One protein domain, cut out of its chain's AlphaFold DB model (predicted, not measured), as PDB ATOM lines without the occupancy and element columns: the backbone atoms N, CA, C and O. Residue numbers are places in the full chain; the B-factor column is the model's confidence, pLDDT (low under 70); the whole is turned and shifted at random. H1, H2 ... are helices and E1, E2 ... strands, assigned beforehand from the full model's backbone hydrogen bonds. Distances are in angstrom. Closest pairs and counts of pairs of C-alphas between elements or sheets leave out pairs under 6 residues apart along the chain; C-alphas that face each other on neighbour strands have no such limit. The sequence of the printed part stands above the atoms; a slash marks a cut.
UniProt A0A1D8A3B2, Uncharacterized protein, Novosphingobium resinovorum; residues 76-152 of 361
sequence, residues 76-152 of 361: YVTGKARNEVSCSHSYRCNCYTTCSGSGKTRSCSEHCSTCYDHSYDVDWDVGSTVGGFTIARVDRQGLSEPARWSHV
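AT A GLANCE: This is residues 76 to 152 of the 361 residues of an uncharacterized protein of Novosphingobium resinovorum (UniProt A0A1D8A3B2). A twisted sheet of three strands, E1, E4 and E5, with a short helix, H1, over one face forms a head at one end of a rod, and the long two-stranded hairpin of E2 and E3 sticks out from it as an arm, with its turn, residues 101 to 106, standing free at the far end. The printed part has 77 residues, with five named strands and one named helix in the order E1, E2, E3, E4, E5, H1. The head's sheet has the order E1, E4, E5, all antiparallel, and the class is mostly strand. The whole is extended, with a radius of gyration of the C-alphas of 21.3 A and spans of 70 by 25 by 14 A.

IN THESE COORDINATES: In the larger sheet, E1 is residues 76 to 85, 25.0 A long, beginning at C-alpha 76 (141.833, 166.070, 111.410); E4 is residues 121 to 128, 22.5 A; E5 is residues 131 to 135, 13.5 A. E1 bends by 54 degrees at residue 82. In the arm, E2 is residues 90 to 100, 28.8 A, and bends by 56 degrees at residue 94; E3 is residues 107 to 116, 29.3 A. H1 is residues 147 to 151, 6.4 A, ending at C-alpha 151 (146.630, 172.513, 99.717).

HOW THE PARTS SIT: E4 is the inner strand. E1 is antiparallel to it at 163 degrees, with N 83 and O 123 2.9 A apart, within hydrogen-bond range. E4 and E5 form a hairpin at 142 degrees, with N 133 and O 126 at 2.9 A. H1 is on this sheet, over E4, at a height of 9.5 A; the closest C-alphas of H1 and E4 are those of Trp 149 and Trp 124, 6.9 A. Its O i to N i+4 pair is within hydrogen-bond range. E2 and E3, a hairpin, are antiparallel at 160 degrees, with N 96 and O 111 at 2.9 A. E2 is apart from E4, E5 and H1.

THE WHOLE: The two farthest C-alphas, of Tyr 76 and Gly 103, are 70.0 A apart; residues 101 to 106 stand free. The link from E5 to H1, 11 residues, is long. The printed part has no cut, and no printed residue is under 70 in pLDDT.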
ATOM      1  N   TYR A  76     141.357 164.868 112.071       96.75
ATOM      2  CA  TYR A  76     141.833 166.070 111.410       96.75
ATOM      3  C   TYR A  76     143.347 166.116 111.309       96.75
ATOM      4  O   TYR A  76     144.057 165.515 112.117       96.75
ATOM      5  N   VAL A  77     143.826 166.861 110.318       97.50
ATOM      6  CA  VAL A  77     145.248 167.138 110.120       97.50
ATOM      7  C   VAL A  77     145.794 167.914 111.314       97.50
ATOM      8  O   VAL A  77     145.253 168.955 111.684       97.50
ATOM      9  N   THR A  78     146.887 167.432 111.898       97.19
ATOM     10  CA  THR A  78     147.576 168.082 113.020       97.19
ATOM     11  C   THR A  78     148.761 168.919 112.549       97.19
ATOM     12  O   THR A  78     149.057 169.953 113.145       97.19
ATOM     13  N   GLY A  79     149.409 168.527 111.451       96.88
ATOM     14  CA  GLY A  79     150.547 169.246 110.894       96.88
ATOM     15  C   GLY A  79     151.125 168.570 109.658       96.88
ATOM     16  O   GLY A  79     150.639 167.530 109.214       96.88
ATOM     17  N   LYS A  80     152.175 169.176 109.104       97.00
ATOM     18  CA  LYS A  80     152.882 168.693 107.916       97.00
ATOM     19  C   LYS A  80     154.389 168.727 108.149       97.00
ATOM     20  O   LYS A  80     154.866 169.610 108.862       97.00
ATOM     21  N   ALA A  81     155.120 167.802 107.540       96.75
ATOM     22  CA  ALA A  81     156.573 167.715 107.638       96.75
ATOM     23  C   ALA A  81     157.201 167.400 106.273       96.75
ATOM     24  O   ALA A  81     156.646 166.636 105.487       96.75
ATOM     25  N   ARG A  82     158.365 168.000 106.011       96.31
ATOM     26  CA  ARG A  82     159.254 167.646 104.899       96.31
ATOM     27  C   ARG A  82     160.422 166.867 105.494       96.31
ATOM     28  O   ARG A  82     161.243 167.467 106.186       96.31
ATOM     29  N   ASN A  83     160.485 165.568 105.235       96.31
ATOM     30  CA  ASN A  83     161.451 164.668 105.859       96.31
ATOM     31  C   ASN A  83     162.477 164.174 104.840       96.31
ATOM     32  O   ASN A  83     162.112 163.763 103.745       96.31
ATOM     33  N   GLU A  84     163.757 164.203 105.200       95.88
ATOM     34  CA  GLU A  84     164.817 163.592 104.392       95.88
ATOM     35  C   GLU A  84     164.954 162.115 104.769       95.88
ATOM     36  O   GLU A  84     165.109 161.773 105.943       95.88
ATOM     37  N   VAL A  85     164.871 161.240 103.771       94.06
ATOM     38  CA  VAL A  85     164.884 159.781 103.921       94.06
ATOM     39  C   VAL A  85     165.957 159.156 103.036       94.06
ATOM     40  O   VAL A  85     166.480 159.778 102.111       94.06
ATOM     41  N   SER A  86     166.310 157.897 103.304       92.69
ATOM     42  CA  SER A  86     167.256 157.167 102.457       92.69
ATOM     43  C   SER A  86     166.749 157.076 101.017       92.69
ATOM     44  O   SER A  86     165.581 156.757 100.797       92.69
ATOM     45  N   CYS A  87     167.646 157.290 100.054       90.62
ATOM     46  CA  CYS A  87     167.345 157.173  98.630       90.62
ATOM     47  C   CYS A  87     166.731 155.805  98.279       90.62
ATOM     48  O   CYS A  87     167.318 154.759  98.560       90.62
ATOM     49  N   SER A  88     165.579 155.804  97.606       88.25
ATOM     50  CA  SER A  88     164.926 154.599  97.081       88.25
ATOM     51  C   SER A  88     165.469 154.155  95.717       88.25
ATOM     52  O   SER A  88     165.064 153.120  95.192       88.25
ATOM     53  N   HIS A  89     166.377 154.928  95.120       88.06
ATOM     54  CA  HIS A  89     166.886 154.725  93.766       88.06
ATOM     55  C   HIS A  89     168.309 154.172  93.799       88.06
ATOM     56  O   HIS A  89     169.289 154.916  93.735       88.06
ATOM     57  N   SER A  90     168.413 152.850  93.917       90.19
ATOM     58  CA  SER A  90     169.698 152.154  93.919       90.19
ATOM     59  C   SER A  90     170.032 151.513  92.572       90.19
ATOM     60  O   SER A  90     169.146 150.974  91.907       90.19
ATOM     61  N   TYR A  91     171.313 151.467  92.217       91.38
ATOM     62  CA  TYR A  91     171.836 150.772  91.041       91.38
ATOM     63  C   TYR A  91     173.122 149.998  91.366       91.38
ATOM     64  O   TYR A  91     173.806 150.266  92.354       91.38
ATOM     65  N   ARG A  92     173.465 149.010  90.527       93.69
ATOM     66  CA  ARG A  92     174.712 148.238  90.667       93.69
ATOM     67  C   ARG A  92     175.889 149.066  90.150       93.69
ATOM     68  O   ARG A  92     175.862 149.528  89.014       93.69
ATOM     69  N   CYS A  93     176.923 149.219  90.962       92.88
ATOM     70  CA  CYS A  93     178.134 149.973  90.643       92.88
ATOM     71  C   CYS A  93     179.386 149.198  91.071       92.88
ATOM     72  O   CYS A  93     179.294 148.205  91.796       92.88
ATOM     73  N   ASN A  94     180.566 149.664  90.647       92.69
ATOM     74  CA  ASN A  94     181.861 149.079  91.027       92.69
ATOM     75  C   ASN A  94     181.917 147.557  90.808       92.69
ATOM     76  O   ASN A  94     182.398 146.809  91.658       92.69
ATOM     77  N   CYS A  95     181.356 147.099  89.688       93.81
ATOM     78  CA  CYS A  95     181.282 145.685  89.362       93.81
ATOM     79  C   CYS A  95     182.651 145.148  88.938       93.81
ATOM     80  O   CYS A  95     183.296 145.717  88.058       93.81
ATOM     81  N   TYR A  96     183.072 144.035  89.527       92.56
ATOM     82  CA  TYR A  96     184.266 143.305  89.121       92.56
ATOM     83  C   TYR A  96     184.003 141.800  89.131       92.56
ATOM     84  O   TYR A  96     183.183 141.288  89.894       92.56
ATOM     85  N   THR A  97     184.720 141.077  88.277       93.81
ATOM     86  CA  THR A  97     184.541 139.633  88.112       93.81
ATOM     87  C   THR A  97     185.746 138.902  88.664       93.81
ATOM     88  O   THR A  97     186.872 139.117  88.213       93.81
ATOM     89  N   THR A  98     185.513 137.991  89.600       90.50
ATOM     90  CA  THR A  98     186.541 137.066  90.082       90.50
ATOM     91  C   THR A  98     186.272 135.682  89.528       90.50
ATOM     92  O   THR A  98     185.148 135.190  89.590       90.50
ATOM     93  N   CYS A  99     187.306 135.047  88.981       91.12
ATOM     94  CA  CYS A  99     187.219 133.685  88.477       91.12
ATOM     95  C   CYS A  99     188.109 132.755  89.297       91.12
ATOM     96  O   CYS A  99     189.255 133.092  89.584       91.12
ATOM     97  N   SER A 100     187.603 131.567  89.605       85.06
ATOM     98  CA  SER A 100     188.344 130.480  90.243       85.06
ATOM     99  C   SER A 100     188.386 129.253  89.327       85.06
ATOM    100  O   SER A 100     187.392 128.941  88.671       85.06
ATOM    101  N   GLY A 101     189.516 128.539  89.304       80.81
ATOM    102  CA  GLY A 101     189.732 127.350  88.466       80.81
ATOM    103  C   GLY A 101     190.376 127.648  87.104       80.81
ATOM    104  O   GLY A 101     190.571 128.802  86.724       80.81
ATOM    105  N   SER A 102     190.718 126.597  86.353       70.81
ATOM    106  CA  SER A 102     191.393 126.694  85.048       70.81
ATOM    107  C   SER A 102     190.845 125.675  84.046       70.81
ATOM    108  O   SER A 102     190.525 124.544  84.408       70.81
ATOM    109  N   GLY A 103     190.766 126.043  82.765       79.81
ATOM    110  CA  GLY A 103     190.242 125.158  81.720       79.81
ATOM    111  C   GLY A 103     188.742 124.894  81.888       79.81
ATOM    112  O   GLY A 103     187.958 125.835  81.983       79.81
ATOM    113  N   LYS A 104     188.337 123.619  81.935       74.25
ATOM    114  CA  LYS A 104     186.920 123.210  82.026       74.25
ATOM    115  C   LYS A 104     186.282 123.418  83.409       74.25
ATOM    116  O   LYS A 104     185.074 123.268  83.530       74.25
ATOM    117  N   THR A 105     187.067 123.752  84.435       79.56
ATOM    118  CA  THR A 105     186.578 124.005  85.804       79.56
ATOM    119  C   THR A 105     186.572 125.489  86.173       79.56
ATOM    120  O   THR A 105     186.364 125.830  87.335       79.56
ATOM    121  N   ARG A 106     186.809 126.392  85.207       83.00
ATOM    122  CA  ARG A 106     186.777 127.836  85.456       83.00
ATOM    123  C   ARG A 106     185.338 128.291  85.712       83.00
ATOM    124  O   ARG A 106     184.503 128.231  84.815       83.00
ATOM    125  N   SER A 107     185.087 128.798  86.914       84.81
ATOM    126  CA  SER A 107     183.842 129.461  87.308       84.81
ATOM    127  C   SER A 107     184.128 130.929  87.603       84.81
ATOM    128  O   SER A 107     185.145 131.239  88.220       84.81
ATOM    129  N   CYS A 108     183.268 131.831  87.142       90.69
ATOM    130  CA  CYS A 108     183.403 133.267  87.367       90.69
ATOM    131  C   CYS A 108     182.162 133.794  88.081       90.69
ATOM    132  O   CYS A 108     181.039 133.466  87.700       90.69
ATOM    133  N   SER A 109     182.373 134.631  89.090       91.06
ATOM    134  CA  SER A 109     181.313 135.316  89.824       91.06
ATOM    135  C   SER A 109     181.512 136.821  89.708       91.06
ATOM    136  O   SER A 109     182.628 137.327  89.840       91.06
ATOM    137  N   GLU A 110     180.423 137.521  89.402       93.75
ATOM    138  CA  GLU A 110     180.387 138.977  89.332       93.75
ATOM    139  C   GLU A 110     179.986 139.536  90.698       93.75
ATOM    140  O   GLU A 110     178.946 139.181  91.254       93.75
ATOM    141  N   HIS A 111     180.809 140.439  91.215       93.06
ATOM    142  CA  HIS A 111     180.590 141.139  92.470       93.06
ATOM    143  C   HIS A 111     180.340 142.612  92.160       93.06
ATOM    144  O   HIS A 111     181.164 143.250  91.515       93.06
ATOM    145  N   CYS A 112     179.212 143.158  92.617       94.75
ATOM    146  CA  CYS A 112     178.869 144.573  92.460       94.75
ATOM    147  C   CYS A 112     178.478 145.173  93.808       94.75
ATOM    148  O   CYS A 112     177.903 144.486  94.651       94.75
ATOM    149  N   SER A 113     178.735 146.467  93.968       94.06
ATOM    150  CA  SER A 113     178.220 147.271  95.077       94.06
ATOM    151  C   SER A 113     176.849 147.860  94.730       94.06
ATOM    152  O   SER A 113     176.528 148.045  93.554       94.06
ATOM    153  N   THR A 114     176.053 148.184  95.750       92.31
ATOM    154  CA  THR A 114     174.817 148.966  95.599       92.31
ATOM    155  C   THR A 114     175.146 150.443  95.793       92.31
ATOM    156  O   THR A 114     175.494 150.854  96.898       92.31
ATOM    157  N   CYS A 115     175.059 151.231  94.727       92.12
ATOM    158  CA  CYS A 115     175.138 152.690  94.774       92.12
ATOM    159  C   CYS A 115     173.739 153.300  94.699       92.12
ATOM    160  O   CYS A 115     172.784 152.619  94.330       92.12
ATOM    161  N   TYR A 116     173.632 154.588  95.013       91.25
ATOM    162  CA  TYR A 116     172.389 155.352  94.952       91.25
ATOM    163  C   TYR A 116     172.546 156.540  94.010       91.25
ATOM    164  O   TYR A 116     173.641 157.093  93.886       91.25
ATOM    165  N   ASP A 117     171.463 156.915  93.332       87.69
ATOM    166  CA  ASP A 117     171.466 158.038  92.383       87.69
ATOM    167  C   ASP A 117     171.768 159.377  93.065       87.69
ATOM    168  O   ASP A 117     172.299 160.298  92.447       87.69
ATOM    169  N   HIS A 118     171.425 159.488  94.346       89.12
ATOM    170  CA  HIS A 118     171.607 160.676  95.169       89.12
ATOM    171  C   HIS A 118     171.705 160.275  96.653       89.12
ATOM    172  O   HIS A 118     171.558 159.103  97.006       89.12
ATOM    173  N   SER A 119     172.025 161.235  97.527       91.94
ATOM    174  CA  SER A 119     172.292 160.972  98.949       91.94
ATOM    175  C   SER A 119     171.036 160.763  99.801       91.94
ATOM    176  O   SER A 119     171.118 160.079 100.820       91.94
ATOM    177  N   TYR A 120     169.896 161.336  99.409       93.56
ATOM    178  CA  TYR A 120     168.628 161.247 100.134       93.56
ATOM    179  C   TYR A 120     167.444 161.557  99.215       93.56
ATOM    180  O   TYR A 120     167.570 162.345  98.279       93.56
ATOM    181  N   ASP A 121     166.285 160.992  99.531       95.06
ATOM    182  CA  ASP A 121     164.995 161.438  99.009       95.06
ATOM    183  C   ASP A 121     164.270 162.323 100.031       95.06
ATOM    184  O   ASP A 121     164.625 162.366 101.208       95.06
ATOM    185  N   VAL A 122     163.220 163.007  99.591       96.19
ATOM    186  CA  VAL A 122     162.363 163.837 100.432       96.19
ATOM    187  C   VAL A 122     160.936 163.309 100.414       96.19
ATOM    188  O   VAL A 122     160.316 163.198  99.353       96.19
ATOM    189  N   ASP A 123     160.405 163.051 101.604       96.50
ATOM    190  CA  ASP A 123     159.010 162.692 101.829       96.50
ATOM    191  C   ASP A 123     158.204 163.880 102.353       96.50
ATOM    192  O   ASP A 123     158.649 164.662 103.201       96.50
ATOM    193  N   TRP A 124     156.998 164.020 101.803       97.19
ATOM    194  CA  TRP A 124     156.056 165.092 102.106       97.19
ATOM    195  C   TRP A 124     154.931 164.535 102.970       97.19
ATOM    196  O   TRP A 124     153.867 164.151 102.479       97.19
ATOM    197  N   ASP A 125     155.187 164.475 104.270       97.00
ATOM    198  CA  ASP A 125     154.317 163.821 105.237       97.00
ATOM    199  C   ASP A 125     153.266 164.772 105.804       97.00
ATOM    200  O   ASP A 125     153.500 165.965 106.036       97.00
ATOM    201  N   VAL A 126     152.089 164.216 106.066       97.44
ATOM    202  CA  VAL A 126     150.977 164.876 106.742       97.44
ATOM    203  C   VAL A 126     150.583 164.038 107.951       97.44
ATOM    204  O   VAL A 126     150.253 162.861 107.825       97.44
ATOM    205  N   GLY A 127     150.602 164.651 109.132       96.81
ATOM    206  CA  GLY A 127     150.132 164.039 110.370       96.81
ATOM    207  C   GLY A 127     148.655 164.338 110.621       96.81
ATOM    208  O   GLY A 127     148.179 165.439 110.342       96.81
ATOM    209  N   SER A 128     147.925 163.379 111.190       96.75
ATOM    210  CA  SER A 128     146.538 163.557 111.632       96.75
ATOM    211  C   SER A 128     146.278 162.861 112.968       96.75
ATOM    212  O   SER A 128     147.082 162.055 113.440       96.75
ATOM    213  N   THR A 129     145.121 163.126 113.574       96.19
ATOM    214  CA  THR A 129     144.691 162.453 114.812       96.19
ATOM    215  C   THR A 129     144.392 160.962 114.648       96.19
ATOM    216  O   THR A 129     144.211 160.270 115.645       96.19
ATOM    217  N   VAL A 130     144.304 160.466 113.411       92.44
ATOM    218  CA  VAL A 130     143.969 159.068 113.088       92.44
ATOM    219  C   VAL A 130     145.062 158.365 112.277       92.44
ATOM    220  O   VAL A 130     144.816 157.320 111.687       92.44
ATOM    221  N   GLY A 131     146.279 158.919 112.266       90.38
ATOM    222  CA  GLY A 131     147.431 158.396 111.523       90.38
ATOM    223  C   GLY A 131     148.060 159.444 110.607       90.38
ATOM    224  O   GLY A 131     147.549 160.553 110.481       90.38
ATOM    225  N   GLY A 132     149.186 159.120 109.981       92.00
ATOM    226  CA  GLY A 132     149.827 159.979 108.983       92.00
ATOM    227  C   GLY A 132     149.737 159.385 107.582       92.00
ATOM    228  O   GLY A 132     149.523 158.183 107.432       92.00
ATOM    229  N   PHE A 133     149.914 160.220 106.566       94.19
ATOM    230  CA  PHE A 133     150.065 159.779 105.183       94.19
ATOM    231  C   PHE A 133     151.121 160.620 104.462       94.19
ATOM    232  O   PHE A 133     151.293 161.806 104.748       94.19
ATOM    233  N   THR A 134     151.812 159.995 103.514       95.31
ATOM    234  CA  THR A 134     152.850 160.625 102.695       95.31
ATOM    235  C   THR A 134     152.273 160.973 101.334       95.31
ATOM    236  O   THR A 134     151.691 160.121 100.659       95.31
ATOM    237  N   ILE A 135     152.422 162.227 100.918       95.50
ATOM    238  CA  ILE A 135     151.987 162.678  99.597       95.50
ATOM    239  C   ILE A 135     153.047 162.287  98.571       95.50
ATOM    240  O   ILE A 135     154.237 162.539  98.763       95.50
ATOM    241  N   ALA A 136     152.602 161.681  97.467       94.56
ATOM    242  CA  ALA A 136     153.487 161.247  96.397       94.56
ATOM    243  C   ALA A 136     154.348 162.404  95.865       94.56
ATOM    244  O   ALA A 136     153.860 163.512  95.611       94.56
ATOM    245  N   ARG A 137     155.635 162.111  95.672       94.06
ATOM    246  CA  ARG A 137     156.617 163.038  95.106       94.06
ATOM    247  C   ARG A 137     156.245 163.365  93.658       94.06
ATOM    248  O   ARG A 137     155.773 162.503  92.920       94.06
ATOM    249  N   VAL A 138     156.485 164.608  93.245       95.06
ATOM    250  CA  VAL A 138     156.278 165.053  91.852       95.06
ATOM    251  C   VAL A 138     157.547 164.948  91.002       95.06
ATOM    252  O   VAL A 138     157.477 164.993  89.778       95.06
ATOM    253  N   ASP A 139     158.699 164.774  91.646       93.06
ATOM    254  CA  ASP A 139     159.980 164.488  91.010       93.06
ATOM    255  C   ASP A 139     160.658 163.283  91.675       93.06
ATOM    256  O   ASP A 139     160.237 162.820  92.737       93.06
ATOM    257  N   ARG A 140     161.708 162.759  91.030       90.00
ATOM    258  CA  ARG A 140     162.387 161.525  91.452       90.00
ATOM    259  C   ARG A 140     162.924 161.616  92.882       90.00
ATOM    260  O   ARG A 140     162.816 160.639  93.607       90.00
ATOM    261  N   GLN A 141     163.485 162.758  93.277       92.69
ATOM    262  CA  GLN A 141     164.092 162.935  94.598       92.69
ATOM    263  C   GLN A 141     163.110 163.515  95.633       92.69
ATOM    264  O   GLN A 141     163.326 163.388  96.831       92.69
ATOM    265  N   GLY A 142     162.013 164.133  95.191       93.88
ATOM    266  CA  GLY A 142     161.033 164.816  96.038       93.88
ATOM    267  C   GLY A 142     161.432 166.237  96.436       93.88
ATOM    268  O   GLY A 142     160.873 166.777  97.389       93.88
ATOM    269  N   LEU A 143     162.391 166.860  95.744       94.06
ATOM    270  CA  LEU A 143     162.863 168.206  96.095       94.06
ATOM    271  C   LEU A 143     161.803 169.288  95.852       94.06
ATOM    272  O   LEU A 143     161.795 170.302  96.550       94.06
ATOM    273  N   SER A 144     160.917 169.069  94.884       96.12
ATOM    274  CA  SER A 144     159.824 169.974  94.542       96.12
ATOM    275  C   SER A 144     158.599 169.661  95.393       96.12
ATOM    276  O   SER A 144     158.154 168.514  95.462       96.12
ATOM    277  N   GLU A 145     158.025 170.693  96.008       95.31
ATOM    278  CA  GLU A 145     156.819 170.557  96.824       95.31
ATOM    279  C   GLU A 145     155.613 170.124  95.970       95.31
ATOM    280  O   GLU A 145     155.253 170.818  95.013       95.31
ATOM    281  N   PRO A 146     154.943 169.003  96.303       96.38
ATOM    282  CA  PRO A 146     153.713 168.612  95.637       96.38
ATOM    283  C   PRO A 146     152.600 169.621  95.926       96.38
ATOM    284  O   PRO A 146     152.259 169.855  97.084       96.38
ATOM    285  N   ALA A 147     151.932 170.125  94.883       95.38
ATOM    286  CA  ALA A 147     150.801 171.050  95.038       95.38
ATOM    287  C   ALA A 147     149.719 170.506  95.993       95.38
ATOM    288  O   ALA A 147     149.133 171.243  96.788       95.38
ATOM    289  N   ARG A 148     149.490 169.184  95.975       94.00
ATOM    290  CA  ARG A 148     148.552 168.517  96.887       94.00
ATOM    291  C   ARG A 148     148.913 168.730  98.361       94.00
ATOM    292  O   ARG A 148     147.991 168.894  99.157       94.00
ATOM    293  N   TRP A 149     150.203 168.749  98.708       95.88
ATOM    294  CA  TRP A 149     150.702 168.992 100.067       95.88
ATOM    295  C   TRP A 149     150.532 170.454 100.468       95.88
ATOM    296  O   TRP A 149     150.116 170.728 101.597       95.88
ATOM    297  N   SER A 150     150.732 171.395  99.542       94.94
ATOM    298  CA  SER A 150     150.471 172.823  99.768       94.94
ATOM    299  C   SER A 150     149.001 173.092 100.113       94.94
ATOM    300  O   SER A 150     148.715 173.901 100.993       94.94
ATOM    301  N   HIS A 151     148.070 172.374  99.473       94.06
ATOM    302  CA  HIS A 151     146.630 172.513  99.717       94.06
ATOM    303  C   HIS A 151     146.150 171.953 101.059       94.06
ATOM    304  O   HIS A 151     145.078 172.347 101.508       94.06
ATOM    305  N   VAL A 152     146.902 171.050 101.696       95.12
ATOM    306  CA  VAL A 152     146.527 170.521 103.014       95.12
ATOM    307  C   VAL A 152     146.762 171.574 104.094       95.12
ATOM    308  O   VAL A 152     147.854 172.148 104.193       95.12
TER     309      VAL A 152